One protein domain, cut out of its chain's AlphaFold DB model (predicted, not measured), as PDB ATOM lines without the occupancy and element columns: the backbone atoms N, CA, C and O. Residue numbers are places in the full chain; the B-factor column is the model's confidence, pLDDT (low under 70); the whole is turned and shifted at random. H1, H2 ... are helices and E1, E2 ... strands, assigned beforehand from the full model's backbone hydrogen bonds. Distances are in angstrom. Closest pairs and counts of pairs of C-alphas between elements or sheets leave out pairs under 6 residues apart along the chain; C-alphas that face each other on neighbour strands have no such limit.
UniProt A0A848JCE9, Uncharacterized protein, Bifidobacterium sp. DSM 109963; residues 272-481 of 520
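Overview. This is residues 272 to 481 of the 520 residues of an uncharacterized protein of Bifidobacterium sp. DSM 109963 (UniProt A0A848JCE9). With little regular structure, this is a seven-strand sheet curled like part of a barrel, a smaller three-strand sheet partly covering its hollow, among long loops. The printed part has 210 residues, mostly strand, with 73 in named elements: E1 to E7, H1, E8 to E10. The mixed large sheet runs E4 E3 E6 E1 E10 E8 E9, the antiparallel small one E5 E2 E7; the whole is compact, radius of gyration of the C-alphas 17.1 A, spans 57 by 42 by 36 A.

Arrangement. E1, residues 275 to 282, is parallel to E10, residues 473 to 480; N 277 and O 474, 2.8 A apart, are within hydrogen-bond range. E4, residues 343 to 348, and E5, residues 358 to 362, have closest C-alphas Phe 346 and Val 358, 6.8 A apart. H1, residues 407 to 412, only grazes the large sheet; 1 of 2 O i to N i+4 pairs is within range.

Along the chain. E1 spans 22.7 A from C-alpha 275 (-24.726, -37.428, -13.605); E10 ends at C-alpha 480 (-13.507, -39.185, -33.700).

Size, cuts and confidence. The printed part has no cut; residues 436 to 472 form a long link. Among residues under pLDDT 70 are 424 to 456.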
ATOM      1  N   ALA A 272     -28.075 -38.838  -2.848       82.69
ATOM      2  CA  ALA A 272     -26.965 -38.254  -3.569       82.69
ATOM      3  C   ALA A 272     -27.382 -37.928  -5.008       82.69
ATOM      4  O   ALA A 272     -28.482 -38.263  -5.476       82.69
ATOM      5  N   THR A 273     -26.498 -37.221  -5.706       83.44
ATOM      6  CA  THR A 273     -26.655 -36.930  -7.130       83.44
ATOM      7  C   THR A 273     -26.024 -38.039  -7.972       83.44
ATOM      8  O   THR A 273     -25.167 -38.779  -7.491       83.44
ATOM      9  N   LEU A 274     -26.459 -38.163  -9.229       87.62
ATOM     10  CA  LEU A 274     -25.770 -38.936 -10.262       87.62
ATOM     11  C   LEU A 274     -25.921 -38.221 -11.602       87.62
ATOM     12  O   LEU A 274     -27.046 -37.926 -12.025       87.62
ATOM     13  N   GLN A 275     -24.792 -38.009 -12.273       88.69
ATOM     14  CA  GLN A 275     -24.726 -37.428 -13.605       88.69
ATOM     15  C   GLN A 275     -24.097 -38.400 -14.607       88.69
ATOM     16  O   GLN A 275     -23.055 -38.997 -14.348       88.69
ATOM     17  N   ILE A 276     -24.684 -38.501 -15.798       90.38
ATOM     18  CA  ILE A 276     -24.106 -39.212 -16.944       90.38
ATOM     19  C   ILE A 276     -23.943 -38.203 -18.075       90.38
ATOM     20  O   ILE A 276     -24.929 -37.688 -18.589       90.38
ATOM     21  N   SER A 277     -22.712 -37.887 -18.460       90.88
ATOM     22  CA  SER A 277     -22.404 -36.839 -19.436       90.88
ATOM     23  C   SER A 277     -21.808 -37.387 -20.718       90.88
ATOM     24  O   SER A 277     -21.135 -38.420 -20.715       90.88
ATOM     25  N   LYS A 278     -22.045 -36.665 -21.817       91.94
ATOM     26  CA  LYS A 278     -21.534 -37.021 -23.132       91.94
ATOM     27  C   LYS A 278     -20.599 -35.962 -23.697       91.94
ATOM     28  O   LYS A 278     -20.963 -34.800 -23.878       91.94
ATOM     29  N   THR A 279     -19.417 -36.415 -24.092       90.69
ATOM     30  CA  THR A 279     -18.436 -35.636 -24.842       90.69
ATOM     31  C   THR A 279     -18.184 -36.295 -26.195       90.69
ATOM     32  O   THR A 279     -18.222 -37.517 -26.350       90.69
ATOM     33  N   VAL A 280     -17.929 -35.452 -27.189       90.44
ATOM     34  CA  VAL A 280     -17.457 -35.839 -28.517       90.44
ATOM     35  C   VAL A 280     -16.159 -35.074 -28.676       90.44
ATOM     36  O   VAL A 280     -16.165 -33.844 -28.596       90.44
ATOM     37  N   ALA A 281     -15.066 -35.814 -28.762       86.31
ATOM     38  CA  ALA A 281     -13.721 -35.287 -28.875       86.31
ATOM     39  C   ALA A 281     -13.184 -35.563 -30.277       86.31
ATOM     40  O   ALA A 281     -13.663 -36.453 -30.978       86.31
ATOM     41  N   ASP A 282     -12.163 -34.812 -30.655       80.44
ATOM     42  CA  ASP A 282     -11.386 -35.067 -31.858       80.44
ATOM     43  C   ASP A 282     -10.039 -35.648 -31.444       80.44
ATOM     44  O   ASP A 282      -9.488 -35.278 -30.402       80.44
ATOM     45  N   ASP A 283      -9.518 -36.577 -32.237       71.12
ATOM     46  CA  ASP A 283      -8.198 -37.146 -32.001       71.12
ATOM     47  C   ASP A 283      -7.113 -36.063 -32.148       71.12
ATOM     48  O   ASP A 283      -6.866 -35.541 -33.241       71.12
ATOM     49  N   ALA A 284      -6.446 -35.740 -31.035       59.38
ATOM     50  CA  ALA A 284      -5.419 -34.701 -30.940       59.38
ATOM     51  C   ALA A 284      -4.187 -34.951 -31.833       59.38
ATOM     52  O   ALA A 284      -3.368 -34.050 -32.014       59.38
ATOM     53  N   THR A 285      -4.041 -36.151 -32.403       58.72
ATOM     54  CA  THR A 285      -2.956 -36.482 -33.339       58.72
ATOM     55  C   THR A 285      -3.233 -36.044 -34.784       58.72
ATOM     56  O   THR A 285      -2.328 -36.065 -35.620       58.72
ATOM     57  N   THR A 286      -4.453 -35.585 -35.091       53.41
ATOM     58  CA  THR A 286      -4.846 -35.114 -36.429       53.41
ATOM     59  C   THR A 286      -4.583 -33.610 -36.601       53.41
ATOM     60  O   THR A 286      -5.466 -32.766 -36.494       53.41
ATOM     61  N   THR A 287      -3.327 -33.235 -36.861       47.72
ATOM     62  CA  THR A 287      -2.900 -31.830 -37.018       47.72
ATOM     63  C   THR A 287      -3.125 -31.265 -38.428       47.72
ATOM     64  O   THR A 287      -2.168 -30.816 -39.062       47.72
ATOM     65  N   THR A 288      -4.350 -31.271 -38.960       46.16
ATOM     66  CA  THR A 288      -4.620 -30.583 -40.238       46.16
ATOM     67  C   THR A 288      -5.930 -29.792 -40.250       46.16
ATOM     68  O   THR A 288      -7.014 -30.349 -40.346       46.16
ATOM     69  N   ASP A 289      -5.788 -28.465 -40.161       50.38
ATOM     70  CA  ASP A 289      -6.427 -27.353 -40.899       50.38
ATOM     71  C   ASP A 289      -7.879 -27.403 -41.425       50.38
ATOM     72  O   ASP A 289      -8.282 -26.478 -42.123       50.38
ATOM     73  N   ASN A 290      -8.726 -28.363 -41.064       44.78
ATOM     74  CA  ASN A 290     -10.167 -28.305 -41.325       44.78
ATOM     75  C   ASN A 290     -10.936 -28.918 -40.149       44.78
ATOM     76  O   ASN A 290     -11.253 -30.096 -40.189       44.78
ATOM     77  N   GLY A 291     -11.185 -28.091 -39.123       48.81
ATOM     78  CA  GLY A 291     -12.177 -28.205 -38.036       48.81
ATOM     79  C   GLY A 291     -12.637 -29.590 -37.552       48.81
ATOM     80  O   GLY A 291     -13.173 -30.368 -38.326       48.81
ATOM     81  N   ASN A 292     -12.544 -29.814 -36.233       59.41
ATOM     82  CA  ASN A 292     -13.257 -30.826 -35.429       59.41
ATOM     83  C   ASN A 292     -14.198 -31.766 -36.224       59.41
ATOM     84  O   ASN A 292     -15.347 -31.405 -36.491       59.41
ATOM     85  N   GLY A 293     -13.717 -32.952 -36.611       71.94
ATOM     86  CA  GLY A 293     -14.457 -33.906 -37.447       71.94
ATOM     87  C   GLY A 293     -15.568 -34.677 -36.723       71.94
ATOM     88  O   GLY A 293     -16.426 -35.272 -37.376       71.94
ATOM     89  N   GLY A 294     -15.587 -34.664 -35.388       82.75
ATOM     90  CA  GLY A 294     -16.656 -35.265 -34.598       82.75
ATOM     91  C   GLY A 294     -17.995 -34.535 -34.762       82.75
ATOM     92  O   GLY A 294     -18.114 -33.333 -34.527       82.75
ATOM     93  N   ASP A 295     -19.047 -35.282 -35.096       89.06
ATOM     94  CA  ASP A 295     -20.427 -34.800 -35.170       89.06
ATOM     95  C   ASP A 295     -20.981 -34.542 -33.762       89.06
ATOM     96  O   ASP A 295     -21.474 -35.434 -33.065       89.06
ATOM     97  N   LYS A 296     -20.918 -33.274 -33.352       90.56
ATOM     98  CA  LYS A 296     -21.414 -32.794 -32.056       90.56
ATOM     99  C   LYS A 296     -22.944 -32.780 -31.957       90.56
ATOM    100  O   LYS A 296     -23.468 -32.680 -30.852       90.56
ATOM    101  N   GLN A 297     -23.661 -32.885 -33.076       91.06
ATOM    102  CA  GLN A 297     -25.127 -32.921 -33.103       91.06
ATOM    103  C   GLN A 297     -25.682 -34.349 -33.088       91.06
ATOM    104  O   GLN A 297     -26.871 -34.541 -32.826       91.06
ATOM    105  N   LYS A 298     -24.835 -35.358 -33.320       89.94
ATOM    106  CA  LYS A 298     -25.228 -36.765 -33.256       89.94
ATOM    107  C   LYS A 298     -25.749 -37.132 -31.867       89.94
ATOM    108  O   LYS A 298     -25.072 -36.957 -30.858       89.94
ATOM    109  N   LEU A 299     -26.942 -37.719 -31.843       92.25
ATOM    110  CA  LEU A 299     -27.511 -38.362 -30.662       92.25
ATOM    111  C   LEU A 299     -26.908 -39.765 -30.506       92.25
ATOM    112  O   LEU A 299     -27.089 -40.628 -31.370       92.25
ATOM    113  N   PHE A 300     -26.201 -39.990 -29.402       90.75
ATOM    114  CA  PHE A 300     -25.632 -41.285 -29.034       90.75
ATOM    115  C   PHE A 300     -26.586 -42.019 -28.097       90.75
ATOM    116  O   PHE A 300     -26.969 -41.486 -27.053       90.75
ATOM    117  N   LYS A 301     -26.982 -43.228 -28.499       90.69
ATOM    118  CA  LYS A 301     -27.919 -44.084 -27.769       90.69
ATOM    119  C   LYS A 301     -27.218 -44.742 -26.588       90.69
ATOM    120  O   LYS A 301     -26.180 -45.367 -26.771       90.69
ATOM    121  N   GLN A 302     -27.814 -44.649 -25.411       89.69
ATOM    122  CA  GLN A 302     -27.301 -45.242 -24.181       89.69
ATOM    123  C   GLN A 302     -28.406 -46.004 -23.458       89.69
ATOM    124  O   GLN A 302     -29.587 -45.668 -23.594       89.69
ATOM    125  N   THR A 303     -28.027 -46.996 -22.661       89.56
ATOM    126  CA  THR A 303     -28.898 -47.636 -21.677       89.56
ATOM    127  C   THR A 303     -28.335 -47.473 -20.279       89.56
ATOM    128  O   THR A 303     -27.121 -47.469 -20.081       89.56
ATOM    129  N   ALA A 304     -29.221 -47.344 -19.296       90.75
ATOM    130  CA  ALA A 304     -28.852 -47.390 -17.892       90.75
ATOM    131  C   ALA A 304     -29.822 -48.244 -17.078       90.75
ATOM    132  O   ALA A 304     -31.013 -48.342 -17.385       90.75
ATOM    133  N   LYS A 305     -29.293 -48.826 -16.005       89.88
ATOM    134  CA  LYS A 305     -30.047 -49.561 -14.989       89.88
ATOM    135  C   LYS A 305     -29.478 -49.231 -13.615       89.88
ATOM    136  O   LYS A 305     -28.257 -49.182 -13.462       89.88
ATOM    137  N   ILE A 306     -30.354 -49.037 -12.633       92.31
ATOM    138  CA  ILE A 306     -29.972 -48.807 -11.238       92.31
ATOM    139  C   ILE A 306     -30.412 -49.981 -10.359       92.31
ATOM    140  O   ILE A 306     -31.376 -50.682 -10.668       92.31
ATOM    141  N   THR A 307     -29.698 -50.185  -9.260       89.62
ATOM    142  CA  THR A 307     -29.986 -51.173  -8.223       89.62
ATOM    143  C   THR A 307     -29.851 -50.484  -6.872       89.62
ATOM    144  O   THR A 307     -28.761 -50.051  -6.506       89.62
ATOM    145  N   LEU A 308     -30.950 -50.357  -6.139       88.50
ATOM    146  CA  LEU A 308     -30.980 -49.726  -4.825       88.50
ATOM    147  C   LEU A 308     -30.262 -50.582  -3.773       88.50
ATOM    148  O   LEU A 308     -30.282 -51.814  -3.872       88.50
ATOM    149  N   PRO A 309     -29.679 -49.956  -2.736       82.25
ATOM    150  CA  PRO A 309     -29.228 -50.683  -1.558       82.25
ATOM    151  C   PRO A 309     -30.434 -51.246  -0.792       82.25
ATOM    152  O   PRO A 309     -31.528 -50.671  -0.818       82.25
ATOM    153  N   ALA A 310     -30.230 -52.341  -0.056       76.31
ATOM    154  CA  ALA A 310     -31.293 -52.991   0.716       76.31
ATOM    155  C   ALA A 310     -31.976 -52.039   1.720       76.31
ATOM    156  O   ALA A 310     -33.190 -52.094   1.894       76.31
ATOM    157  N   THR A 311     -31.219 -51.099   2.299       71.12
ATOM    158  CA  THR A 311     -31.720 -50.073   3.232       71.12
ATOM    159  C   THR A 311     -32.717 -49.090   2.613       71.12
ATOM    160  O   THR A 311     -33.353 -48.329   3.335       71.12
ATOM    161  N   SER A 312     -32.852 -49.073   1.283       83.19
ATOM    162  CA  SER A 312     -33.721 -48.147   0.545       83.19
ATOM    163  C   SER A 312     -34.867 -48.838  -0.194       83.19
ATOM    164  O   SER A 312     -35.615 -48.180  -0.921       83.19
ATOM    165  N   VAL A 313     -35.025 -50.155  -0.045       81.19
ATOM    166  CA  VAL A 313     -36.155 -50.888  -0.627       81.19
ATOM    167  C   VAL A 313     -37.433 -50.534   0.132       81.19
ATOM    168  O   VAL A 313     -37.440 -50.428   1.356       81.19
ATOM    169  N   LYS A 314     -38.525 -50.334  -0.607       83.19
ATOM    170  CA  LYS A 314     -39.848 -50.033  -0.053       83.19
ATOM    171  C   LYS A 314     -40.859 -51.083  -0.488       83.19
ATOM    172  O   LYS A 314     -40.726 -51.697  -1.545       83.19
ATOM    173  N   ASP A 315     -41.930 -51.188   0.288       80.31
ATOM    174  CA  ASP A 315     -43.102 -52.026  -0.003       80.31
ATOM    175  C   ASP A 315     -44.023 -51.447  -1.090       80.31
ATOM    176  O   ASP A 315     -45.106 -51.966  -1.357       80.31
ATOM    177  N   THR A 316     -43.606 -50.351  -1.716       86.75
ATOM    178  CA  THR A 316     -44.307 -49.679  -2.806       86.75
ATOM    179  C   THR A 316     -43.335 -49.411  -3.940       86.75
ATOM    180  O   THR A 316     -42.149 -49.192  -3.690       86.75
ATOM    181  N   ASP A 317     -43.848 -49.344  -5.168       91.12
ATOM    182  CA  ASP A 317     -43.059 -48.949  -6.335       91.12
ATOM    183  C   ASP A 317     -42.355 -47.602  -6.090       91.12
ATOM    184  O   ASP A 317     -42.957 -46.634  -5.617       91.12
ATOM    185  N   GLN A 318     -41.070 -47.544  -6.431       91.88
ATOM    186  CA  GLN A 318     -40.239 -46.350  -6.323       91.88
ATOM    187  C   GLN A 318     -39.864 -45.879  -7.720       91.88
ATOM    188  O   GLN A 318     -39.357 -46.662  -8.520       91.88
ATOM    189  N   THR A 319     -40.114 -44.605  -8.023       93.06
ATOM    190  CA  THR A 319     -39.772 -44.012  -9.322       93.06
ATOM    191  C   THR A 319     -38.752 -42.901  -9.141       93.06
ATOM    192  O   THR A 319     -39.010 -41.921  -8.445       93.06
ATOM    193  N   PHE A 320     -37.621 -43.036  -9.823       93.00
ATOM    194  CA  PHE A 320     -36.568 -42.033  -9.895       93.00
ATOM    195  C   PHE A 320     -36.588 -41.404 -11.278       93.00
ATOM    196  O   PHE A 320     -36.577 -42.108 -12.289       93.00
ATOM    197  N   THR A 321     -36.634 -40.078 -11.326       91.31
ATOM    198  CA  THR A 321     -36.666 -39.343 -12.591       91.31
ATOM    199  C   THR A 321     -35.301 -38.737 -12.866       91.31
ATOM    200  O   THR A 321     -34.632 -38.240 -11.955       91.31
ATOM    201  N   ALA A 322     -34.898 -38.787 -14.129       92.75
ATOM    202  CA  ALA A 322     -33.713 -38.119 -14.626       92.75
ATOM    203  C   ALA A 322     -34.048 -37.268 -15.850       92.75
ATOM    204  O   ALA A 322     -34.859 -37.669 -16.684       92.75
ATOM    205  N   TYR A 323     -33.415 -36.104 -15.958       92.00
ATOM    206  CA  TYR A 323     -33.644 -35.146 -17.036       92.00
ATOM    207  C   TYR A 323     -32.364 -34.906 -17.821       92.00
ATOM    208  O   TYR A 323     -31.268 -34.967 -17.261       92.00
ATOM    209  N   VAL A 324     -32.503 -34.640 -19.118       93.25
ATOM    210  CA  VAL A 324     -31.373 -34.271 -19.971       93.25
ATOM    211  C   VAL A 324     -31.205 -32.763 -19.974       93.25
ATOM    212  O   VAL A 324     -32.143 -32.039 -20.296       93.25
ATOM    213  N   TYR A 325     -29.995 -32.309 -19.683       89.75
ATOM    214  CA  TYR A 325     -29.620 -30.904 -19.659       89.75
ATOM    215  C   TYR A 325     -28.473 -30.613 -20.625       89.75
ATOM    216  O   TYR A 325     -27.635 -31.474 -20.906       89.75
ATOM    217  N   ASN A 326     -28.414 -29.373 -21.098       88.88
ATOM    218  CA  ASN A 326     -27.270 -28.825 -21.815       88.88
ATOM    219  C   ASN A 326     -26.222 -28.323 -20.808       88.88
ATOM    220  O   ASN A 326     -26.534 -27.533 -19.923       88.88
ATOM    221  N   LYS A 327     -24.956 -28.721 -20.945       84.44
ATOM    222  CA  LYS A 327     -23.853 -28.292 -20.058       84.44
ATOM    223  C   LYS A 327     -23.497 -26.815 -20.199       84.44
ATOM    224  O   LYS A 327     -22.960 -26.235 -19.263       84.44
ATOM    225  N   SER A 328     -23.768 -26.210 -21.352       83.56
ATOM    226  CA  SER A 328     -23.423 -24.810 -21.622       83.56
ATOM    227  C   SER A 328     -24.260 -23.813 -20.827       83.56
ATOM    228  O   SER A 328     -23.745 -22.773 -20.434       83.56
ATOM    229  N   ASP A 329     -25.544 -24.108 -20.624       81.88
ATOM    230  CA  ASP A 329     -26.508 -23.171 -20.037       81.88
ATOM    231  C   ASP A 329     -27.444 -23.810 -19.002       81.88
ATOM    232  O   ASP A 329     -28.289 -23.121 -18.433       81.88
ATOM    233  N   ASN A 330     -27.288 -25.110 -18.733       76.69
ATOM    234  CA  ASN A 330     -28.078 -25.874 -17.771       76.69
ATOM    235  C   ASN A 330     -29.586 -25.901 -18.057       76.69
ATOM    236  O   ASN A 330     -30.376 -26.280 -17.188       76.69
ATOM    237  N   SER A 331     -29.991 -25.556 -19.280       86.56
ATOM    238  CA  SER A 331     -31.361 -25.713 -19.757       86.56
ATOM    239  C   SER A 331     -31.685 -27.184 -20.011       86.56
ATOM    240  O   SER A 331     -30.798 -27.984 -20.320       86.56
ATOM    241  N   ILE A 332     -32.961 -27.554 -19.892       88.44
ATOM    242  CA  ILE A 332     -33.422 -28.876 -20.321       88.44
ATOM    243  C   ILE A 332     -33.225 -28.975 -21.834       88.44
ATOM    244  O   ILE A 332     -33.637 -28.087 -22.580       88.44
ATOM    245  N   ALA A 333     -32.613 -30.061 -22.288       90.06
ATOM    246  CA  ALA A 333     -32.342 -30.256 -23.699       90.06
ATOM    247  C   ALA A 333     -33.630 -30.503 -24.499       90.06
ATOM    248  O   ALA A 333     -34.568 -31.164 -24.038       90.06
ATOM    249  N   ASP A 334     -33.642 -30.016 -25.738       87.75
ATOM    250  CA  ASP A 334     -34.786 -30.160 -26.632       87.75
ATOM    251  C   ASP A 334     -35.057 -31.629 -26.989       87.75
ATOM    252  O   ASP A 334     -34.141 -32.451 -27.140       87.75
ATOM    253  N   ALA A 335     -36.334 -31.955 -27.186       88.31
ATOM    254  CA  ALA A 335     -36.734 -33.205 -27.817       88.31
ATOM    255  C   ALA A 335     -36.423 -33.128 -29.323       88.31
ATOM    256  O   ALA A 335     -37.016 -32.339 -30.057       88.31
ATOM    257  N   VAL A 336     -35.479 -33.948 -29.784       89.06
ATOM    258  CA  VAL A 336     -35.041 -34.033 -31.183       89.06
ATOM    259  C   VAL A 336     -34.937 -35.503 -31.554       89.06
ATOM    260  O   VAL A 336     -34.258 -36.257 -30.865       89.06
ATOM    261  N   ALA A 337     -35.576 -35.927 -32.645       86.56
ATOM    262  CA  ALA A 337     -35.560 -37.328 -33.064       86.56
ATOM    263  C   ALA A 337     -34.118 -37.886 -33.171       86.56
ATOM    264  O   ALA A 337     -33.263 -37.236 -33.775       86.56
ATOM    265  N   PRO A 338     -33.832 -39.089 -32.627       88.62
ATOM    266  CA  PRO A 338     -34.777 -40.051 -32.036       88.62
ATOM    267  C   PRO A 338     -35.187 -39.791 -30.572       88.62
ATOM    268  O   PRO A 338     -36.034 -40.515 -30.052       88.62
ATOM    269  N   ARG A 339     -34.636 -38.780 -29.889       92.75
ATOM    270  CA  ARG A 339     -35.039 -38.391 -28.531       92.75
ATOM    271  C   ARG A 339     -36.389 -37.667 -28.544       92.75
ATOM    272  O   ARG A 339     -36.462 -36.473 -28.805       92.75
ATOM    273  N   THR A 340     -37.463 -38.380 -28.228       87.50
ATOM    274  CA  THR A 340     -38.824 -37.812 -28.151       87.50
ATOM    275  C   THR A 340     -39.191 -37.268 -26.771       87.50
ATOM    276  O   THR A 340     -40.172 -36.540 -26.651       87.50
ATOM    277  N   VAL A 341     -38.408 -37.596 -25.740       90.06
ATOM    278  CA  VAL A 341     -38.591 -37.144 -24.353       90.06
ATOM    279  C   VAL A 341     -37.260 -36.678 -23.772       90.06
ATOM    280  O   VAL A 341     -36.203 -37.171 -24.156       90.06
ATOM    281  N   ASN A 342     -37.309 -35.738 -22.837       89.44
ATOM    282  CA  ASN A 342     -36.153 -35.211 -22.103       89.44
ATOM    283  C   ASN A 342     -36.153 -35.624 -20.622       89.44
ATOM    284  O   ASN A 342     -35.222 -35.277 -19.901       89.44
ATOM    285  N   ALA A 343     -37.170 -36.375 -20.197       92.06
ATOM    286  CA  ALA A 343     -37.318 -36.945 -18.869       92.06
ATOM    287  C   ALA A 343     -37.442 -38.469 -18.973       92.06
ATOM    288  O   ALA A 343     -38.147 -38.990 -19.840       92.06
ATOM    289  N   TYR A 344     -36.763 -39.172 -18.076       94.62
ATOM    290  CA  TYR A 344     -36.652 -40.621 -18.065       94.62
ATOM    291  C   TYR A 344     -36.949 -41.165 -16.672       94.62
ATOM    292  O   TYR A 344     -36.429 -40.654 -15.681       94.62
ATOM    293  N   SER A 345     -37.770 -42.214 -16.600       94.50
ATOM    294  CA  SER A 345     -38.215 -42.812 -15.340       94.50
ATOM    295  C   SER A 345     -37.588 -44.186 -15.123       94.50
ATOM    296  O   SER A 345     -37.732 -45.093 -15.944       94.50
ATOM    297  N   PHE A 346     -36.938 -44.336 -13.976       96.19
ATOM    298  CA  PHE A 346     -36.373 -45.577 -13.466       96.19
ATOM    299  C   PHE A 346     -37.278 -46.065 -12.341       96.19
ATOM    300  O   PHE A 346     -37.346 -45.454 -11.278       96.19
ATOM    301  N   THR A 347     -38.009 -47.143 -12.591       95.81
ATOM    302  CA  THR A 347     -38.965 -47.730 -11.652       95.81
ATOM    303  C   THR A 347     -38.380 -48.992 -11.047       95.81
ATOM    304  O   THR A 347     -38.014 -49.914 -11.777       95.81
ATOM    305  N   VAL A 348     -38.332 -49.035  -9.721       94.19
ATOM    306  CA  VAL A 348     -38.011 -50.216  -8.916       94.19
ATOM    307  C   VAL A 348     -39.315 -50.706  -8.302       94.19
ATOM    308  O   VAL A 348     -40.044 -49.917  -7.695       94.19
ATOM    309  N   LYS A 349     -39.649 -51.981  -8.504       92.94
ATOM    310  CA  LYS A 349     -40.902 -52.550  -8.000       92.94
ATOM    311  C   LYS A 349     -40.856 -52.769  -6.494       92.94
ATOM    312  O   LYS A 349     -39.783 -52.914  -5.913       92.94
ATOM    313  N   ALA A 350     -42.031 -52.768  -5.868       88.31
ATOM    314  CA  ALA A 350     -42.177 -53.073  -4.449       88.31
ATOM    315  C   ALA A 350     -41.412 -54.354  -4.062       88.31
ATOM    316  O   ALA A 350     -41.598 -55.400  -4.681       88.31
ATOM    317  N   GLY A 351     -40.553 -54.261  -3.042       78.81
ATOM    318  CA  GLY A 351     -39.730 -55.379  -2.564       78.81
ATOM    319  C   GLY A 351     -38.547 -55.771  -3.463       78.81
ATOM    320  O   GLY A 351     -37.771 -56.645  -3.086       78.81
ATOM    321  N   GLU A 352     -38.368 -55.135  -4.622       88.44
ATOM    322  CA  GLU A 352     -37.221 -55.364  -5.500       88.44
ATOM    323  C   GLU A 352     -36.116 -54.327  -5.267       88.44
ATOM    324  O   GLU A 352     -36.333 -53.240  -4.729       88.44
ATOM    325  N   THR A 353     -34.903 -54.658  -5.705       85.50
ATOM    326  CA  THR A 353     -33.751 -53.746  -5.664       85.50
ATOM    327  C   THR A 353     -33.439 -53.141  -7.028       85.50
ATOM    328  O   THR A 353     -32.944 -52.021  -7.098       85.50
ATOM    329  N   ALA A 354     -33.720 -53.845  -8.123       90.00
ATOM    330  CA  ALA A 354     -33.324 -53.440  -9.467       90.00
ATOM    331  C   ALA A 354     -34.423 -52.649 -10.189       90.00
ATOM    332  O   ALA A 354     -35.603 -52.974 -10.098       90.00
ATOM    333  N   SER A 355     -34.031 -51.639 -10.968       93.06
ATOM    334  CA  SER A 355     -34.956 -50.910 -11.834       93.06
ATOM    335  C   SER A 355     -35.207 -51.627 -13.159       93.06
ATOM    336  O   SER A 355     -34.451 -52.517 -13.572       93.06
ATOM    337  N   ASN A 356     -36.202 -51.146 -13.909       91.12
ATOM    338  CA  ASN A 356     -36.221 -51.353 -15.355       91.12
ATOM    339  C   ASN A 356     -34.960 -50.762 -16.015       91.12
ATOM    340  O   ASN A 356     -34.373 -49.797 -15.518       91.12
ATOM    341  N   GLU A 357     -34.557 -51.333 -17.150       90.88
ATOM    342  CA  GLU A 357     -33.551 -50.718 -18.019       90.88
ATOM    343  C   GLU A 357     -34.187 -49.553 -18.790       90.88
ATOM    344  O   GLU A 357     -35.335 -49.636 -19.239       90.88
ATOM    345  N   VAL A 358     -33.451 -48.452 -18.918       93.88
ATOM    346  CA  VAL A 358     -33.912 -47.212 -19.546       93.88
ATOM    347  C   VAL A 358     -32.977 -46.854 -20.689       93.88
ATOM    348  O   VAL A 358     -31.772 -46.753 -20.490       93.88
ATOM    349  N   THR A 359     -33.534 -46.627 -21.882       92.62
ATOM    350  CA  THR A 359     -32.790 -46.112 -23.042       92.62
ATOM    351  C   THR A 359     -32.933 -44.596 -23.135       92.62
ATOM    352  O   THR A 359     -34.052 -44.086 -23.116       92.62
ATOM    353  N   PHE A 360     -31.824 -43.887 -23.314       94.19
ATOM    354  CA  PHE A 360     -31.787 -42.435 -23.493       94.19
ATOM    355  C   PHE A 360     -30.753 -42.026 -24.547       94.19
ATOM    356  O   PHE A 360     -29.986 -42.852 -25.046       94.19
ATOM    357  N   TYR A 361     -30.766 -40.748 -24.931       94.25
ATOM    358  CA  TYR A 361     -29.876 -40.218 -25.962       94.25
ATOM    359  C   TYR A 361     -29.245 -38.900 -25.525       94.25
ATOM    360  O   TYR A 361     -29.961 -37.982 -25.113       94.25
ATOM    361  N   LEU A 362     -27.927 -38.793 -25.696       94.56
ATOM    362  CA  LEU A 362     -27.158 -37.579 -25.419       94.56
ATOM    363  C   LEU A 362     -26.347 -37.157 -26.650       94.56
ATOM    364  O   LEU A 362     -25.791 -38.002 -27.356       94.56
ATOM    365  N   ARG A 363     -26.268 -35.850 -26.886       94.25
ATOM    366  CA  ARG A 363     -25.338 -35.190 -27.810       94.25
ATOM    367  C   ARG A 363     -24.092 -34.725 -27.071       94.25
ATOM    368  O   ARG A 363     -24.004 -34.793 -25.846       94.25
ATOM    369  N   HIS A 364     -23.127 -34.218 -27.829       93.38
ATOM    370  CA  HIS A 364     -21.991 -33.516 -27.252       93.38
ATOM    371  C   HIS A 364     -22.442 -32.402 -26.298       93.38
ATOM    372  O   HIS A 364     -23.258 -31.561 -26.669       93.38
ATOM    373  N   GLY A 365     -21.868 -32.375 -25.096       90.25
ATOM    374  CA  GLY A 365     -22.142 -31.331 -24.115       90.25
ATOM    375  C   GLY A 365     -23.491 -31.479 -23.414       90.25
ATOM    376  O   GLY A 365     -23.872 -30.571 -22.689       90.25
ATOM    377  N   GLU A 366     -24.208 -32.590 -23.587       93.69
ATOM    378  CA  GLU A 366     -25.419 -32.895 -22.821       93.69
ATOM    379  C   GLU A 366     -25.121 -33.884 -21.684       93.69
ATOM    380  O   GLU A 366     -24.160 -34.663 -21.735       93.69
ATOM    381  N   TYR A 367     -25.957 -33.869 -20.649       92.00
ATOM    382  CA  TYR A 367     -25.888 -34.826 -19.549       92.00
ATOM    383  C   TYR A 367     -27.271 -35.207 -19.027       92.00
ATOM    384  O   TYR A 367     -28.196 -34.402 -19.038       92.00
ATOM    385  N   LEU A 368     -27.398 -36.448 -18.565       92.94
ATOM    386  CA  LEU A 368     -28.538 -36.952 -17.819       92.94
ATOM    387  C   LEU A 368     -28.276 -36.745 -16.322       92.94
ATOM    388  O   LEU A 368     -27.250 -37.195 -15.817       92.94
ATOM    389  N   GLN A 369     -29.201 -36.096 -15.622       89.81
ATOM    390  CA  GLN A 369     -29.118 -35.830 -14.187       89.81
ATOM    391  C   GLN A 369     -30.337 -36.408 -13.479       89.81
ATOM    392  O   GLN A 369     -31.471 -36.055 -13.808       89.81
ATOM    393  N   PHE A 370     -30.106 -37.236 -12.464       89.88
ATOM    394  CA  PHE A 370     -31.165 -37.650 -11.548       89.88
ATOM    395  C   PHE A 370     -31.533 -36.478 -10.638       89.88
ATOM    396  O   PHE A 370     -30.671 -35.945  -9.945       89.88
ATOM    397  N   THR A 371     -32.799 -36.059 -10.663       84.75
ATOM    398  CA  THR A 371     -33.332 -34.973  -9.824       84.75
ATOM    399  C   THR A 371     -34.831 -35.174  -9.606       84.75
ATOM    400  O   THR A 371     -35.518 -35.755 -10.452       84.75
ATOM    401  N   SER A 372     -35.339 -34.730  -8.457       73.25
ATOM    402  CA  SER A 372     -36.771 -34.792  -8.135       73.25
ATOM    403  C   SER A 372     -37.575 -33.670  -8.804       73.25
ATOM    404  O   SER A 372     -38.789 -33.787  -8.963       73.25
ATOM    405  N   ASP A 373     -36.894 -32.614  -9.260       73.06
ATOM    406  CA  ASP A 373     -37.499 -31.415  -9.829       73.06
ATOM    407  C   ASP A 373     -36.735 -30.966 -11.085       73.06
ATOM    408  O   ASP A 373     -35.541 -30.667 -11.047       73.06
ATOM    409  N   SER A 374     -37.451 -30.902 -12.210       67.44
ATOM    410  CA  SER A 374     -36.932 -30.455 -13.514       67.44
ATOM    411  C   SER A 374     -36.443 -28.999 -13.534       67.44
ATOM    412  O   SER A 374     -35.682 -28.613 -14.416       67.44
ATOM    413  N   SER A 375     -36.884 -28.178 -12.577       67.00
ATOM    414  CA  SER A 375     -36.473 -26.778 -12.434       67.00
ATOM    415  C   SER A 375     -35.204 -26.606 -11.589       67.00
ATOM    416  O   SER A 375     -34.664 -25.502 -11.487       67.00
ATOM    417  N   LYS A 376     -34.712 -27.693 -10.984       64.62
ATOM    418  CA  LYS A 376     -33.591 -27.708 -10.044       64.62
ATOM    419  C   LYS A 376     -32.420 -28.443 -10.696       64.62
ATOM    420  O   LYS A 376     -32.410 -29.671 -10.784       64.62
ATOM    421  N   ASN A 377     -31.444 -27.668 -11.170       63.72
ATOM    422  CA  ASN A 377     -30.227 -28.162 -11.807       63.72
ATOM    423  C   ASN A 377     -28.990 -27.833 -10.940       63.72
ATOM    424  O   ASN A 377     -28.753 -26.653 -10.663       63.72
ATOM    425  N   PRO A 378     -28.184 -28.834 -10.540       55.06
ATOM    426  CA  PRO A 378     -27.044 -28.635  -9.647       55.06
ATOM    427  C   PRO A 378     -25.818 -27.943 -10.262       55.06
ATOM    428  O   PRO A 378     -24.927 -27.536  -9.519       55.06
ATOM    429  N   VAL A 379     -25.737 -27.800 -11.589       54.47
ATOM    430  CA  VAL A 379     -24.514 -27.341 -12.284       54.47
ATOM    431  C   VAL A 379     -24.427 -25.804 -12.381       54.47
ATOM    432  O   VAL A 379     -23.495 -25.258 -12.967       54.47
ATOM    433  N   ASN A 380     -25.380 -25.059 -11.807       48.00
ATOM    434  CA  ASN A 380     -25.291 -23.599 -11.745       48.00
ATOM    435  C   ASN A 380     -24.532 -23.158 -10.482       48.00
ATOM    436  O   ASN A 380     -24.985 -23.381  -9.362       48.00
ATOM    437  N   THR A 381     -23.409 -22.460 -10.647       44.53
ATOM    438  CA  THR A 381     -22.630 -21.871  -9.541       44.53
ATOM    439  C   THR A 381     -23.415 -20.832  -8.725       44.53
ATOM    440  O   THR A 381     -22.995 -20.471  -7.628       44.53
ATOM    441  N   ALA A 382     -24.585 -20.394  -9.206       47.28
ATOM    442  CA  ALA A 382     -25.532 -19.533  -8.496       47.28
ATOM    443  C   ALA A 382     -26.662 -20.294  -7.765       47.28
ATOM    444  O   ALA A 382     -27.675 -19.688  -7.417       47.28
ATOM    445  N   PHE A 383     -26.541 -21.609  -7.550       52.00
ATOM    446  CA  PHE A 383     -27.585 -22.392  -6.886       52.00
ATOM    447  C   PHE A 383     -27.528 -22.230  -5.350       52.00
ATOM    448  O   PHE A 383     -26.512 -22.597  -4.734       52.00
ATOM    449  N   PRO A 384     -28.582 -21.688  -4.703       55.88
ATOM    450  CA  PRO A 384     -28.620 -21.502  -3.254       55.88
ATOM    451  C   PRO A 384     -28.440 -22.832  -2.518       55.88
ATOM    452  O   PRO A 384     -28.991 -23.849  -2.931       55.88
ATOM    453  N   ALA A 385     -27.714 -22.833  -1.397       53.81
ATOM    454  CA  ALA A 385     -27.461 -24.048  -0.616       53.81
ATOM    455  C   ALA A 385     -28.749 -24.804  -0.224       53.81
ATOM    456  O   ALA A 385     -28.760 -26.029  -0.231       53.81
ATOM    457  N   ALA A 386     -29.846 -24.080   0.027       55.28
ATOM    458  CA  ALA A 386     -31.151 -24.656   0.358       55.28
ATOM    459  C   ALA A 386     -31.783 -25.480  -0.782       55.28
ATOM    460  O   ALA A 386     -32.556 -26.394  -0.515       55.28
ATOM    461  N   ASP A 387     -31.445 -25.185  -2.039       58.16
ATOM    462  CA  ASP A 387     -31.987 -25.896  -3.197       58.16
ATOM    463  C   ASP A 387     -31.155 -27.134  -3.569       58.16
ATOM    464  O   ASP A 387     -31.645 -28.008  -4.286       58.16
ATOM    465  N   ARG A 388     -29.917 -27.253  -3.058       60.31
ATOM    466  CA  ARG A 388     -28.987 -28.370  -3.340       60.31
ATOM    467  C   ARG A 388     -29.494 -29.726  -2.858       60.31
ATOM    468  O   ARG A 388     -29.070 -30.754  -3.366       60.31
ATOM    469  N   GLU A 389     -30.444 -29.747  -1.933       62.50
ATOM    470  CA  GLU A 389     -31.092 -30.988  -1.507       62.50
ATOM    471  C   GLU A 389     -32.145 -31.487  -2.503       62.50
ATOM    472  O   GLU A 389     -32.358 -32.691  -2.622       62.50
ATOM    473  N   ALA A 390     -32.757 -30.599  -3.292       63.12
ATOM    474  CA  ALA A 390     -33.790 -30.980  -4.260       63.12
ATOM    475  C   ALA A 390     -33.235 -31.789  -5.453       63.12
ATOM    476  O   ALA A 390     -33.975 -32.529  -6.110       63.12
ATOM    477  N   VAL A 391     -31.928 -31.674  -5.718       69.69
ATOM    478  CA  VAL A 391     -31.237 -32.385  -6.807       69.69
ATOM    479  C   VAL A 391     -30.772 -33.790  -6.415       69.69
ATOM    480  O   VAL A 391     -30.483 -34.606  -7.287       69.69
ATOM    481  N   LYS A 392     -30.717 -34.104  -5.116       76.69
ATOM    482  CA  LYS A 392     -30.323 -35.419  -4.602       76.69
ATOM    483  C   LYS A 392     -31.529 -36.357  -4.655       76.69
ATOM    484  O   LYS A 392     -32.402 -36.322  -3.790       76.69
ATOM    485  N   ASN A 393     -31.588 -37.196  -5.687       84.25
ATOM    486  CA  ASN A 393     -32.751 -38.057  -5.939       84.25
ATOM    487  C   ASN A 393     -32.456 -39.558  -5.844       84.25
ATOM    488  O   ASN A 393     -33.393 -40.344  -5.826       84.25
ATOM    489  N   LEU A 394     -31.191 -39.979  -5.787       89.12
ATOM    490  CA  LEU A 394     -30.849 -41.397  -5.665       89.12
ATOM    491  C   LEU A 394     -30.339 -41.713  -4.264       89.12
ATOM    492  O   LEU A 394     -29.482 -40.978  -3.789       89.12
ATOM    493  N   PRO A 395     -30.780 -42.803  -3.619       88.88
ATOM    494  CA  PRO A 395     -30.192 -43.220  -2.355       88.88
ATOM    495  C   PRO A 395     -28.688 -43.491  -2.492       88.88
ATOM    496  O   PRO A 395     -28.258 -44.136  -3.455       88.88
ATOM    497  N   VAL A 396     -27.887 -43.037  -1.528       84.69
ATOM    498  CA  VAL A 396     -26.471 -43.422  -1.405       84.69
ATOM    499  C   VAL A 396     -26.371 -44.945  -1.351       84.69
ATOM    500  O   VAL A 396     -27.241 -45.601  -0.791       84.69
ATOM    501  N   GLY A 397     -25.345 -45.512  -1.978       79.81
ATOM    502  CA  GLY A 397     -25.156 -46.947  -2.172       79.81
ATOM    503  C   GLY A 397     -25.952 -47.545  -3.324       79.81
ATOM    504  O   GLY A 397     -25.861 -48.751  -3.566       79.81
ATOM    505  N   THR A 398     -26.697 -46.723  -4.071       88.31
ATOM    506  CA  THR A 398     -27.276 -47.149  -5.346       88.31
ATOM    507  C   THR A 398     -26.158 -47.590  -6.276       88.31
ATOM    508  O   THR A 398     -25.205 -46.859  -6.541       88.31
ATOM    509  N   LYS A 399     -26.291 -48.802  -6.794       88.31
ATOM    510  CA  LYS A 399     -25.424 -49.350  -7.822       88.31
ATOM    511  C   LYS A 399     -26.000 -49.053  -9.196       88.31
ATOM    512  O   LYS A 399     -27.217 -49.061  -9.362       88.31
ATOM    513  N   TYR A 400     -25.165 -48.829 -10.198       87.44
ATOM    514  CA  TYR A 400     -25.649 -48.556 -11.547       87.44
ATOM    515  C   TYR A 400     -24.741 -49.112 -12.639       87.44
ATOM    516  O   TYR A 400     -23.566 -49.419 -12.430       87.44
ATOM    517  N   VAL A 401     -25.334 -49.284 -13.815       83.94
ATOM    518  CA  VAL A 401     -24.653 -49.672 -15.050       83.94
ATOM    519  C   VAL A 401     -25.115 -48.724 -16.143       83.94
ATOM    520  O   VAL A 401     -26.312 -48.460 -16.253       83.94
ATOM    521  N   VAL A 402     -24.168 -48.238 -16.944       84.94
ATOM    522  CA  VAL A 402     -24.420 -47.445 -18.151       84.94
ATOM    523  C   VAL A 402     -23.684 -48.093 -19.309       84.94
ATOM    524  O   VAL A 402     -22.508 -48.426 -19.170       84.94
ATOM    525  N   ALA A 403     -24.359 -48.248 -20.441       82.00
ATOM    526  CA  ALA A 403     -23.766 -48.738 -21.675       82.00
ATOM    527  C   ALA A 403     -24.075 -47.783 -22.828       82.00
ATOM    528  O   ALA A 403     -25.167 -47.219 -22.899       82.00
ATOM    529  N   GLU A 404     -23.124 -47.618 -23.747       82.88
ATOM    530  CA  GLU A 404     -23.399 -46.979 -25.033       82.88
ATOM    531  C   GLU A 404     -23.734 -48.047 -26.079       82.88
ATOM    532  O   GLU A 404     -22.958 -48.965 -26.356       82.88
ATOM    533  N   ASN A 405     -24.922 -47.930 -26.664       78.06
ATOM    534  CA  ASN A 405     -25.455 -48.897 -27.609       78.06
ATOM    535  C   ASN A 405     -24.927 -48.628 -29.024       78.06
ATOM    536  O   ASN A 405     -24.345 -47.591 -29.330       78.06
ATOM    537  N   ASP A 406     -25.180 -49.580 -29.924       75.19
ATOM    538  CA  ASP A 406     -24.845 -49.476 -31.347       75.19
ATOM    539  C   ASP A 406     -23.335 -49.335 -31.627       75.19
ATOM    540  O   ASP A 406     -22.945 -48.796 -32.664       75.19
ATOM    541  N   ARG A 407     -22.476 -49.892 -30.755       67.56
ATOM    542  CA  ARG A 407     -21.003 -49.885 -30.885       67.56
ATOM    543  C   ARG A 407     -20.531 -50.197 -32.306       67.56
ATOM    544  O   ARG A 407     -19.782 -49.430 -32.893       67.56
ATOM    545  N   ALA A 408     -21.031 -51.279 -32.905       67.62
ATOM    546  CA  ALA A 408     -20.638 -51.689 -34.256       67.62
ATOM    547  C   ALA A 408     -20.956 -50.639 -35.340       67.62
ATOM    548  O   ALA A 408     -20.300 -50.607 -36.380       67.62
ATOM    549  N   VAL A 409     -21.965 -49.796 -35.121       71.12
ATOM    550  CA  VAL A 409     -22.310 -48.677 -36.005       71.12
ATOM    551  C   VAL A 409     -21.432 -47.469 -35.684       71.12
ATOM    552  O   VAL A 409     -20.885 -46.865 -36.598       71.12
ATOM    553  N   VAL A 410     -21.255 -47.142 -34.403       74.38
ATOM    554  CA  VAL A 410     -20.455 -45.998 -33.933       74.38
ATOM    555  C   VAL A 410     -18.981 -46.133 -34.344       74.38
ATOM    556  O   VAL A 410     -18.427 -45.198 -34.917       74.38
ATOM    557  N   THR A 411     -18.381 -47.318 -34.197       75.56
ATOM    558  CA  THR A 411     -17.000 -47.591 -34.629       75.56
ATOM    559  C   THR A 411     -16.836 -47.504 -36.149       75.56
ATOM    560  O   THR A 411     -15.853 -46.953 -36.636       75.56
ATOM    561  N   LYS A 412     -17.823 -47.964 -36.934       77.25
ATOM    562  CA  LYS A 412     -17.805 -47.805 -38.405       77.25
ATOM    563  C   LYS A 412     -17.856 -46.344 -38.848       77.25
ATOM    564  O   LYS A 412     -17.411 -46.033 -39.948       77.25
ATOM    565  N   LEU A 413     -18.406 -45.469 -38.011       80.19
ATOM    566  CA  LEU A 413     -18.430 -44.028 -38.241       80.19
ATOM    567  C   LEU A 413     -17.131 -43.336 -37.800       80.19
ATOM    568  O   LEU A 413     -17.073 -42.116 -37.872       80.19
ATOM    569  N   GLY A 414     -16.105 -44.081 -37.372       80.94
ATOM    570  CA  GLY A 414     -14.794 -43.534 -37.007       80.94
ATOM    571  C   GLY A 414     -14.692 -43.035 -35.568       80.94
ATOM    572  O   GLY A 414     -13.790 -42.260 -35.272       80.94
ATOM    573  N   TYR A 415     -15.603 -43.445 -34.679       82.44
ATOM    574  CA  TYR A 415     -15.526 -43.103 -33.258       82.44
ATOM    575  C   TYR A 415     -14.948 -44.247 -32.430       82.44
ATOM    576  O   TYR A 415     -15.416 -45.384 -32.516       82.44
ATOM    577  N   THR A 416     -14.016 -43.896 -31.555       82.56
ATOM    578  CA  THR A 416     -13.518 -44.731 -30.461       82.56
ATOM    579  C   THR A 416     -14.075 -44.189 -29.161       82.56
ATOM    580  O   THR A 416     -14.025 -42.984 -28.915       82.56
ATOM    581  N   ALA A 417     -14.614 -45.059 -28.324       80.81
ATOM    582  CA  ALA A 417     -15.306 -44.624 -27.130       80.81
ATOM    583  C   ALA A 417     -14.551 -44.954 -25.844       80.81
ATOM    584  O   ALA A 417     -13.806 -45.926 -25.754       80.81
ATOM    585  N   SER A 418     -14.751 -44.120 -24.832       77.00
ATOM    586  CA  SER A 418     -14.131 -44.237 -23.515       77.00
ATOM    587  C   SER A 418     -15.075 -43.700 -22.447       77.00
ATOM    588  O   SER A 418     -15.993 -42.933 -22.751       77.00
ATOM    589  N   ALA A 419     -14.849 -44.076 -21.191       78.62
ATOM    590  CA  ALA A 419     -15.525 -43.432 -20.077       78.62
ATOM    591  C   ALA A 419     -14.584 -43.166 -18.908       78.62
ATOM    592  O   ALA A 419     -13.634 -43.911 -18.662       78.62
ATOM    593  N   GLN A 420     -14.898 -42.104 -18.179       78.62
ATOM    594  CA  GLN A 420     -14.315 -41.784 -16.888       78.62
ATOM    595  C   GLN A 420     -15.406 -41.794 -15.832       78.62
ATOM    596  O   GLN A 420     -16.522 -41.326 -16.065       78.62
ATOM    597  N   VAL A 421     -15.065 -42.335 -14.674       76.75
ATOM    598  CA  VAL A 421     -15.982 -42.498 -13.553       76.75
ATOM    599  C   VAL A 421     -15.415 -41.747 -12.368       76.75
ATOM    600  O   VAL A 421     -14.268 -41.979 -11.990       76.75
ATOM    601  N   ASN A 422     -16.230 -40.877 -11.786       74.75
ATOM    602  CA  ASN A 422     -15.947 -40.220 -10.525       74.75
ATOM    603  C   ASN A 422     -16.968 -40.660  -9.472       74.75
ATOM    604  O   ASN A 422     -18.175 -40.570  -9.702       74.75
ATOM    605  N   GLU A 423     -16.478 -41.121  -8.324       72.50
ATOM    606  CA  GLU A 423     -17.283 -41.485  -7.155       72.50
ATOM    607  C   GLU A 423     -16.955 -40.496  -6.022       72.50
ATOM    608  O   GLU A 423     -15.797 -40.387  -5.621       72.50
ATOM    609  N   ALA A 424     -17.959 -39.777  -5.509       60.97
ATOM    610  CA  ALA A 424     -17.785 -38.505  -4.788       60.97
ATOM    611  C   ALA A 424     -16.901 -38.535  -3.514       60.97
ATOM    612  O   ALA A 424     -16.287 -37.529  -3.172       60.97
ATOM    613  N   THR A 425     -16.791 -39.665  -2.805       55.66
ATOM    614  CA  THR A 425     -16.029 -39.767  -1.537       55.66
ATOM    615  C   THR A 425     -14.598 -40.281  -1.675       55.66
ATOM    616  O   THR A 425     -13.877 -40.369  -0.677       55.66
ATOM    617  N   LYS A 426     -14.140 -40.641  -2.879       52.69
ATOM    618  CA  LYS A 426     -12.755 -41.089  -3.059       52.69
ATOM    619  C   LYS A 426     -11.854 -39.863  -3.187       52.69
ATOM    620  O   LYS A 426     -11.853 -39.212  -4.222       52.69
ATOM    621  N   THR A 427     -11.072 -39.570  -2.146       36.31
ATOM    622  CA  THR A 427      -9.999 -38.561  -2.170       36.31
ATOM    623  C   THR A 427      -9.106 -38.759  -3.399       36.31
ATOM    624  O   THR A 427      -8.342 -39.722  -3.426       36.31
ATOM    625  N   ASP A 428      -9.259 -37.893  -4.407       33.97
ATOM    626  CA  ASP A 428      -8.413 -37.562  -5.575       33.97
ATOM    627  C   ASP A 428      -7.621 -38.657  -6.336       33.97
ATOM    628  O   ASP A 428      -6.872 -38.331  -7.255       33.97
ATOM    629  N   ALA A 429      -7.776 -39.953  -6.049       33.22
ATOM    630  CA  ALA A 429      -6.850 -40.984  -6.539       33.22
ATOM    631  C   ALA A 429      -7.477 -42.134  -7.348       33.22
ATOM    632  O   ALA A 429      -6.759 -43.050  -7.741       33.22
ATOM    633  N   ALA A 430      -8.784 -42.124  -7.629       41.03
ATOM    634  CA  ALA A 430      -9.439 -43.248  -8.311       41.03
ATOM    635  C   ALA A 430     -10.395 -42.830  -9.439       41.03
ATOM    636  O   ALA A 430     -11.437 -43.458  -9.626       41.03
ATOM    637  N   VAL A 431     -10.039 -41.803 -10.218       46.34
ATOM    638  CA  VAL A 431     -10.660 -41.599 -11.536       46.34
ATOM    639  C   VAL A 431     -10.240 -42.769 -12.423       46.34
ATOM    640  O   VAL A 431      -9.160 -42.776 -13.017       46.34
ATOM    641  N   ALA A 432     -11.074 -43.803 -12.479       51.56
ATOM    642  CA  ALA A 432     -10.850 -44.933 -13.365       51.56
ATOM    643  C   ALA A 432     -11.142 -44.477 -14.799       51.56
ATOM    644  O   ALA A 432     -12.283 -44.172 -15.151       51.56
ATOM    645  N   THR A 433     -10.097 -44.399 -15.624       47.78
ATOM    646  CA  THR A 433     -10.242 -44.173 -17.065       47.78
ATOM    647  C   THR A 433     -10.292 -45.527 -17.758       47.78
ATOM    648  O   THR A 433      -9.341 -46.299 -17.663       47.78
ATOM    649  N   VAL A 434     -11.393 -45.817 -18.450       52.94
ATOM    650  CA  VAL A 434     -11.563 -47.051 -19.229       52.94
ATOM    651  C   VAL A 434     -11.511 -46.707 -20.715       52.94
ATOM    652  O   VAL A 434     -12.315 -45.908 -21.205       52.94
ATOM    653  N   THR A 435     -10.561 -47.314 -21.430       49.78
ATOM    654  CA  THR A 435     -10.368 -47.175 -22.883       49.78
ATOM    655  C   THR A 435     -10.617 -48.496 -23.614       49.78
ATOM    656  O   THR A 435     -10.493 -49.566 -23.024       49.78
ATOM    657  N   ASP A 436     -10.933 -48.406 -24.909       47.91
ATOM    658  CA  ASP A 436     -11.468 -49.465 -25.791       47.91
ATOM    659  C   ASP A 436     -10.593 -50.744 -25.947       47.91
ATOM    660  O   ASP A 436     -11.073 -51.737 -26.485       47.91
ATOM    661  N   ASP A 437      -9.352 -50.778 -25.432       39.47
ATOM    662  CA  ASP A 437      -8.347 -51.812 -25.770       39.47
ATOM    663  C   ASP A 437      -7.695 -52.566 -24.590       39.47
ATOM    664  O   ASP A 437      -6.702 -53.272 -24.777       39.47
ATOM    665  N   THR A 438      -8.213 -52.475 -23.360       35.50
ATOM    666  CA  THR A 438      -7.606 -53.196 -22.219       35.50
ATOM    667  C   THR A 438      -8.606 -54.123 -21.526       35.50
ATOM    668  O   THR A 438      -9.478 -53.642 -20.803       35.50
ATOM    669  N   PRO A 439      -8.499 -55.460 -21.677       34.72
ATOM    670  CA  PRO A 439      -9.123 -56.371 -20.727       34.72
ATOM    671  C   PRO A 439      -8.385 -56.226 -19.392       34.72
ATOM    672  O   PRO A 439      -7.227 -56.622 -19.266       34.72
ATOM    673  N   VAL A 440      -9.025 -55.603 -18.404       34.59
ATOM    674  CA  VAL A 440      -8.420 -55.390 -17.084       34.59
ATOM    675  C   VAL A 440      -8.624 -56.655 -16.248       34.59
ATOM    676  O   VAL A 440      -9.755 -57.023 -15.940       34.59
ATOM    677  N   THR A 441      -7.532 -57.353 -15.933       30.36
ATOM    678  CA  THR A 441      -7.536 -58.682 -15.292       30.36
ATOM    679  C   THR A 441      -7.444 -58.672 -13.770       30.36
ATOM    680  O   THR A 441      -7.419 -59.748 -13.182       30.36
ATOM    681  N   ASP A 442      -7.447 -57.511 -13.115       25.94
ATOM    682  CA  ASP A 442      -7.465 -57.454 -11.651       25.94
ATOM    683  C   ASP A 442      -8.853 -57.102 -11.123       25.94
ATOM    684  O   ASP A 442      -9.513 -56.166 -11.584       25.94
ATOM    685  N   ALA A 443      -9.293 -57.921 -10.167       31.95
ATOM    686  CA  ALA A 443     -10.591 -57.886  -9.517       31.95
ATOM    687  C   ALA A 443     -10.984 -56.456  -9.106       31.95
ATOM    688  O   ALA A 443     -10.192 -55.749  -8.493       31.95
ATOM    689  N   PHE A 444     -12.232 -56.090  -9.428       33.47
ATOM    690  CA  PHE A 444     -12.890 -54.774  -9.298       33.47
ATOM    691  C   PHE A 444     -12.818 -53.801 -10.483       33.47
ATOM    692  O   PHE A 444     -13.275 -52.668 -10.347       33.47
ATOM    693  N   ASN A 445     -12.371 -54.230 -11.667       31.16
ATOM    694  CA  ASN A 445     -12.196 -53.307 -12.792       31.16
ATOM    695  C   ASN A 445     -13.221 -53.430 -13.935       31.16
ATOM    696  O   ASN A 445     -13.630 -54.505 -14.373       31.16
ATOM    697  N   PHE A 446     -13.645 -52.244 -14.371       42.41
ATOM    698  CA  PHE A 446     -14.815 -51.897 -15.164       42.41
ATOM    699  C   PHE A 446     -14.727 -52.299 -16.645       42.41
ATOM    700  O   PHE A 446     -14.010 -51.690 -17.430       42.41
ATOM    701  N   SER A 447     -15.570 -53.261 -17.037       36.69
ATOM    702  CA  SER A 447     -15.916 -53.614 -18.428       36.69
ATOM    703  C   SER A 447     -17.372 -53.223 -18.765       36.69
ATOM    704  O   SER A 447     -18.072 -53.882 -19.535       36.69
ATOM    705  N   THR A 448     -17.909 -52.181 -18.127       44.97
ATOM    706  CA  THR A 448     -19.364 -51.937 -18.114       44.97
ATOM    707  C   THR A 448     -19.898 -51.050 -19.215       44.97
ATOM    708  O   THR A 448     -21.064 -51.196 -19.567       44.97
ATOM    709  N   VAL A 449     -19.062 -50.215 -19.828       45.34
ATOM    710  CA  VAL A 449     -19.527 -49.301 -20.883       45.34
ATOM    711  C   VAL A 449     -19.855 -50.059 -22.180       45.34
ATOM    712  O   VAL A 449     -20.638 -49.563 -22.987       45.34
ATOM    713  N   TYR A 450     -19.325 -51.283 -22.363       40.81
ATOM    714  CA  TYR A 450     -19.394 -51.974 -23.659       40.81
ATOM    715  C   TYR A 450     -19.732 -53.474 -23.678       40.81
ATOM    716  O   TYR A 450     -19.991 -53.971 -24.775       40.81
ATOM    717  N   THR A 451     -19.759 -54.223 -22.562       33.25
ATOM    718  CA  THR A 451     -19.892 -55.703 -22.649       33.25
ATOM    719  C   THR A 451     -21.031 -56.351 -21.859       33.25
ATOM    720  O   THR A 451     -21.194 -57.567 -21.932       33.25
ATOM    721  N   GLY A 452     -21.843 -55.593 -21.112       39.06
ATOM    722  CA  GLY A 452     -23.000 -56.160 -20.397       39.06
ATOM    723  C   GLY A 452     -22.666 -57.238 -19.349       39.06
ATOM    724  O   GLY A 452     -23.576 -57.892 -18.850       39.06
ATOM    725  N   THR A 453     -21.389 -57.425 -18.989       34.50
ATOM    726  CA  THR A 453     -20.934 -58.410 -17.994       34.50
ATOM    727  C   THR A 453     -20.293 -57.627 -16.837       34.50
ATOM    728  O   THR A 453     -19.203 -57.079 -16.975       34.50
ATOM    729  N   ALA A 454     -21.064 -57.414 -15.764       43.03
ATOM    730  CA  ALA A 454     -21.081 -56.154 -15.007       43.03
ATOM    731  C   ALA A 454     -20.188 -56.083 -13.748       43.03
ATOM    732  O   ALA A 454     -20.392 -56.831 -12.795       43.03
ATOM    733  N   ALA A 455     -19.325 -55.061 -13.680       49.22
ATOM    734  CA  ALA A 455     -18.880 -54.447 -12.425       49.22
ATOM    735  C   ALA A 455     -19.755 -53.208 -12.155       49.22
ATOM    736  O   ALA A 455     -19.682 -52.219 -12.876       49.22
ATOM    737  N   GLN A 456     -20.657 -53.269 -11.178       62.34
ATOM    738  CA  GLN A 456     -21.590 -52.167 -10.921       62.34
ATOM    739  C   GLN A 456     -20.870 -50.949 -10.318       62.34
ATOM    740  O   GLN A 456     -20.076 -51.100  -9.394       62.34
ATOM    741  N   MET A 457     -21.174 -49.757 -10.832       76.88
ATOM    742  CA  MET A 457     -20.681 -48.468 -10.331       76.88
ATOM    743  C   MET A 457     -21.457 -48.071  -9.075       76.88
ATOM    744  O   MET A 457     -22.633 -48.420  -8.982       76.88
ATOM    745  N   LEU A 458     -20.847 -47.346  -8.134       78.81
ATOM    746  CA  LEU A 458     -21.492 -46.966  -6.872       78.81
ATOM    747  C   LEU A 458     -21.803 -45.464  -6.824       78.81
ATOM    748  O   LEU A 458     -20.985 -44.636  -7.215       78.81
ATOM    749  N   VAL A 459     -22.996 -45.110  -6.347       85.50
ATOM    750  CA  VAL A 459     -23.366 -43.737  -5.983       85.50
ATOM    751  C   VAL A 459     -22.988 -43.528  -4.517       85.50
ATOM    752  O   VAL A 459     -23.656 -44.063  -3.634       85.50
ATOM    753  N   ASN A 460     -21.924 -42.772  -4.254       80.44
ATOM    754  CA  ASN A 460     -21.458 -42.495  -2.894       80.44
ATOM    755  C   ASN A 460     -22.130 -41.253  -2.304       80.44
ATOM    756  O   ASN A 460     -22.798 -40.494  -3.015       80.44
ATOM    757  N   ASP A 461     -21.931 -41.055  -1.002       76.88
ATOM    758  CA  ASP A 461     -22.275 -39.811  -0.326       76.88
ATOM    759  C   ASP A 461     -21.637 -38.623  -1.049       76.88
ATOM    760  O   ASP A 461     -20.462 -38.623  -1.409       76.88
ATOM    761  N   ASP A 462     -22.454 -37.617  -1.311       70.75
ATOM    762  CA  ASP A 462     -22.079 -36.472  -2.111       70.75
ATOM    763  C   ASP A 462     -22.095 -35.229  -1.224       70.75
ATOM    764  O   ASP A 462     -23.104 -34.525  -1.086       70.75
ATOM    765  N   SER A 463     -20.945 -34.993  -0.592       60.72
ATOM    766  CA  SER A 463     -20.649 -33.766   0.151       60.72
ATOM    767  C   SER A 463     -20.210 -32.619  -0.772       60.72
ATOM    768  O   SER A 463     -19.871 -31.536  -0.285       60.72
ATOM    769  N   ALA A 464     -20.167 -32.832  -2.096       55.84
ATOM    770  CA  ALA A 464     -19.624 -31.855  -3.021       55.84
ATOM    771  C   ALA A 464     -20.464 -30.576  -3.046       55.84
ATOM    772  O   ALA A 464     -21.691 -30.579  -3.157       55.84
ATOM    773  N   SER A 465     -19.767 -29.440  -3.002       52.03
ATOM    774  CA  SER A 465     -20.366 -28.132  -3.257       52.03
ATOM    775  C   SER A 465     -20.374 -27.768  -4.750       52.03
ATOM    776  O   SER A 465     -21.045 -26.807  -5.131       52.03
ATOM    777  N   ASP A 466     -19.674 -28.538  -5.588       55.44
ATOM    778  CA  ASP A 466     -19.610 -28.366  -7.038       55.44
ATOM    779  C   ASP A 466     -19.822 -29.705  -7.765       55.44
ATOM    780  O   ASP A 466     -18.904 -30.501  -7.998       55.44
ATOM    781  N   TYR A 467     -21.070 -29.929  -8.166       57.22
ATOM    782  CA  TYR A 467     -21.505 -31.130  -8.871       57.22
ATOM    783  C   TYR A 467     -20.990 -31.218 -10.316       57.22
ATOM    784  O   TYR A 467     -21.185 -32.239 -10.968       57.22
ATOM    785  N   SER A 468     -20.317 -30.185 -10.836       54.03
ATOM    786  CA  SER A 468     -19.783 -30.200 -12.203       54.03
ATOM    787  C   SER A 468     -18.501 -31.031 -12.351       54.03
ATOM    788  O   SER A 468     -18.179 -31.461 -13.465       54.03
ATOM    789  N   THR A 469     -17.780 -31.255 -11.245       55.75
ATOM    790  CA  THR A 469     -16.458 -31.909 -11.239       55.75
ATOM    791  C   THR A 469     -16.208 -32.854 -10.061       55.75
ATOM    792  O   THR A 469     -15.349 -33.720 -10.189       55.75
ATOM    793  N   THR A 470     -16.948 -32.741  -8.948       59.25
ATOM    794  CA  THR A 470     -16.636 -33.475  -7.700       59.25
ATOM    795  C   THR A 470     -17.744 -34.409  -7.187       59.25
ATOM    796  O   THR A 470     -17.533 -35.108  -6.204       59.25
ATOM    797  N   GLY A 471     -18.890 -34.488  -7.877       72.94
ATOM    798  CA  GLY A 471     -19.990 -35.410  -7.542       72.94
ATOM    799  C   GLY A 471     -19.869 -36.798  -8.190       72.94
ATOM    800  O   GLY A 471     -18.892 -37.099  -8.884       72.94
ATOM    801  N   ASN A 472     -20.898 -37.640  -8.018       81.94
ATOM    802  CA  ASN A 472     -20.979 -38.937  -8.704       81.94
ATOM    803  C   ASN A 472     -21.250 -38.724 -10.203       81.94
ATOM    804  O   ASN A 472     -22.369 -38.394 -10.611       81.94
ATOM    805  N   ILE A 473     -20.224 -38.907 -11.034       82.81
ATOM    806  CA  ILE A 473     -20.263 -38.566 -12.460       82.81
ATOM    807  C   ILE A 473     -19.738 -39.734 -13.290       82.81
ATOM    808  O   ILE A 473     -18.669 -40.276 -13.035       82.81
ATOM    809  N   THR A 474     -20.454 -40.060 -14.359       86.25
ATOM    810  CA  THR A 474     -19.934 -40.852 -15.475       86.25
ATOM    811  C   THR A 474     -19.780 -39.951 -16.690       86.25
ATOM    812  O   THR A 474     -20.751 -39.362 -17.161       86.25
ATOM    813  N   ALA A 475     -18.569 -39.822 -17.216       85.12
ATOM    814  CA  ALA A 475     -18.272 -39.033 -18.404       85.12
ATOM    815  C   ALA A 475     -17.910 -39.954 -19.566       85.12
ATOM    816  O   ALA A 475     -16.834 -40.543 -19.584       85.12
ATOM    817  N   ILE A 476     -18.805 -40.070 -20.544       86.69
ATOM    818  CA  ILE A 476     -18.614 -40.899 -21.737       86.69
ATOM    819  C   ILE A 476     -18.077 -40.013 -22.859       86.69
ATOM    820  O   ILE A 476     -18.707 -39.024 -23.235       86.69
ATOM    821  N   THR A 477     -16.945 -40.389 -23.444       86.69
ATOM    822  CA  THR A 477     -16.290 -39.643 -24.522       86.69
ATOM    823  C   THR A 477     -16.181 -40.493 -25.776       86.69
ATOM    824  O   THR A 477     -15.581 -41.563 -25.739       86.69
ATOM    825  N   ASN A 478     -16.719 -39.989 -26.889       86.69
ATOM    826  CA  ASN A 478     -16.461 -40.540 -28.218       86.69
ATOM    827  C   ASN A 478     -15.445 -39.675 -28.945       86.69
ATOM    828  O   ASN A 478     -15.745 -38.537 -29.299       86.69
ATOM    829  N   THR A 479     -14.268 -40.229 -29.174       86.56
ATOM    830  CA  THR A 479     -13.194 -39.595 -29.928       86.56
ATOM    831  C   THR A 479     -13.328 -39.974 -31.390       86.56
ATOM    832  O   THR A 479     -13.311 -41.155 -31.726       86.56
ATOM    833  N   TYR A 480     -13.492 -38.984 -32.259       85.50
ATOM    834  CA  TYR A 480     -13.507 -39.185 -33.700       85.50
ATOM    835  C   TYR A 480     -12.083 -39.187 -34.259       85.50
ATOM    836  O   TYR A 480     -11.325 -38.240 -34.038       85.50
ATOM    837  N   THR A 481     -11.753 -40.214 -35.040       80.81
ATOM    838  CA  THR A 481     -10.513 -40.280 -35.816       80.81
ATOM    839  C   THR A 481     -10.849 -40.092 -37.292       80.81
ATOM    840  O   THR A 481     -11.486 -40.939 -37.924       80.81
TER     841      THR A 481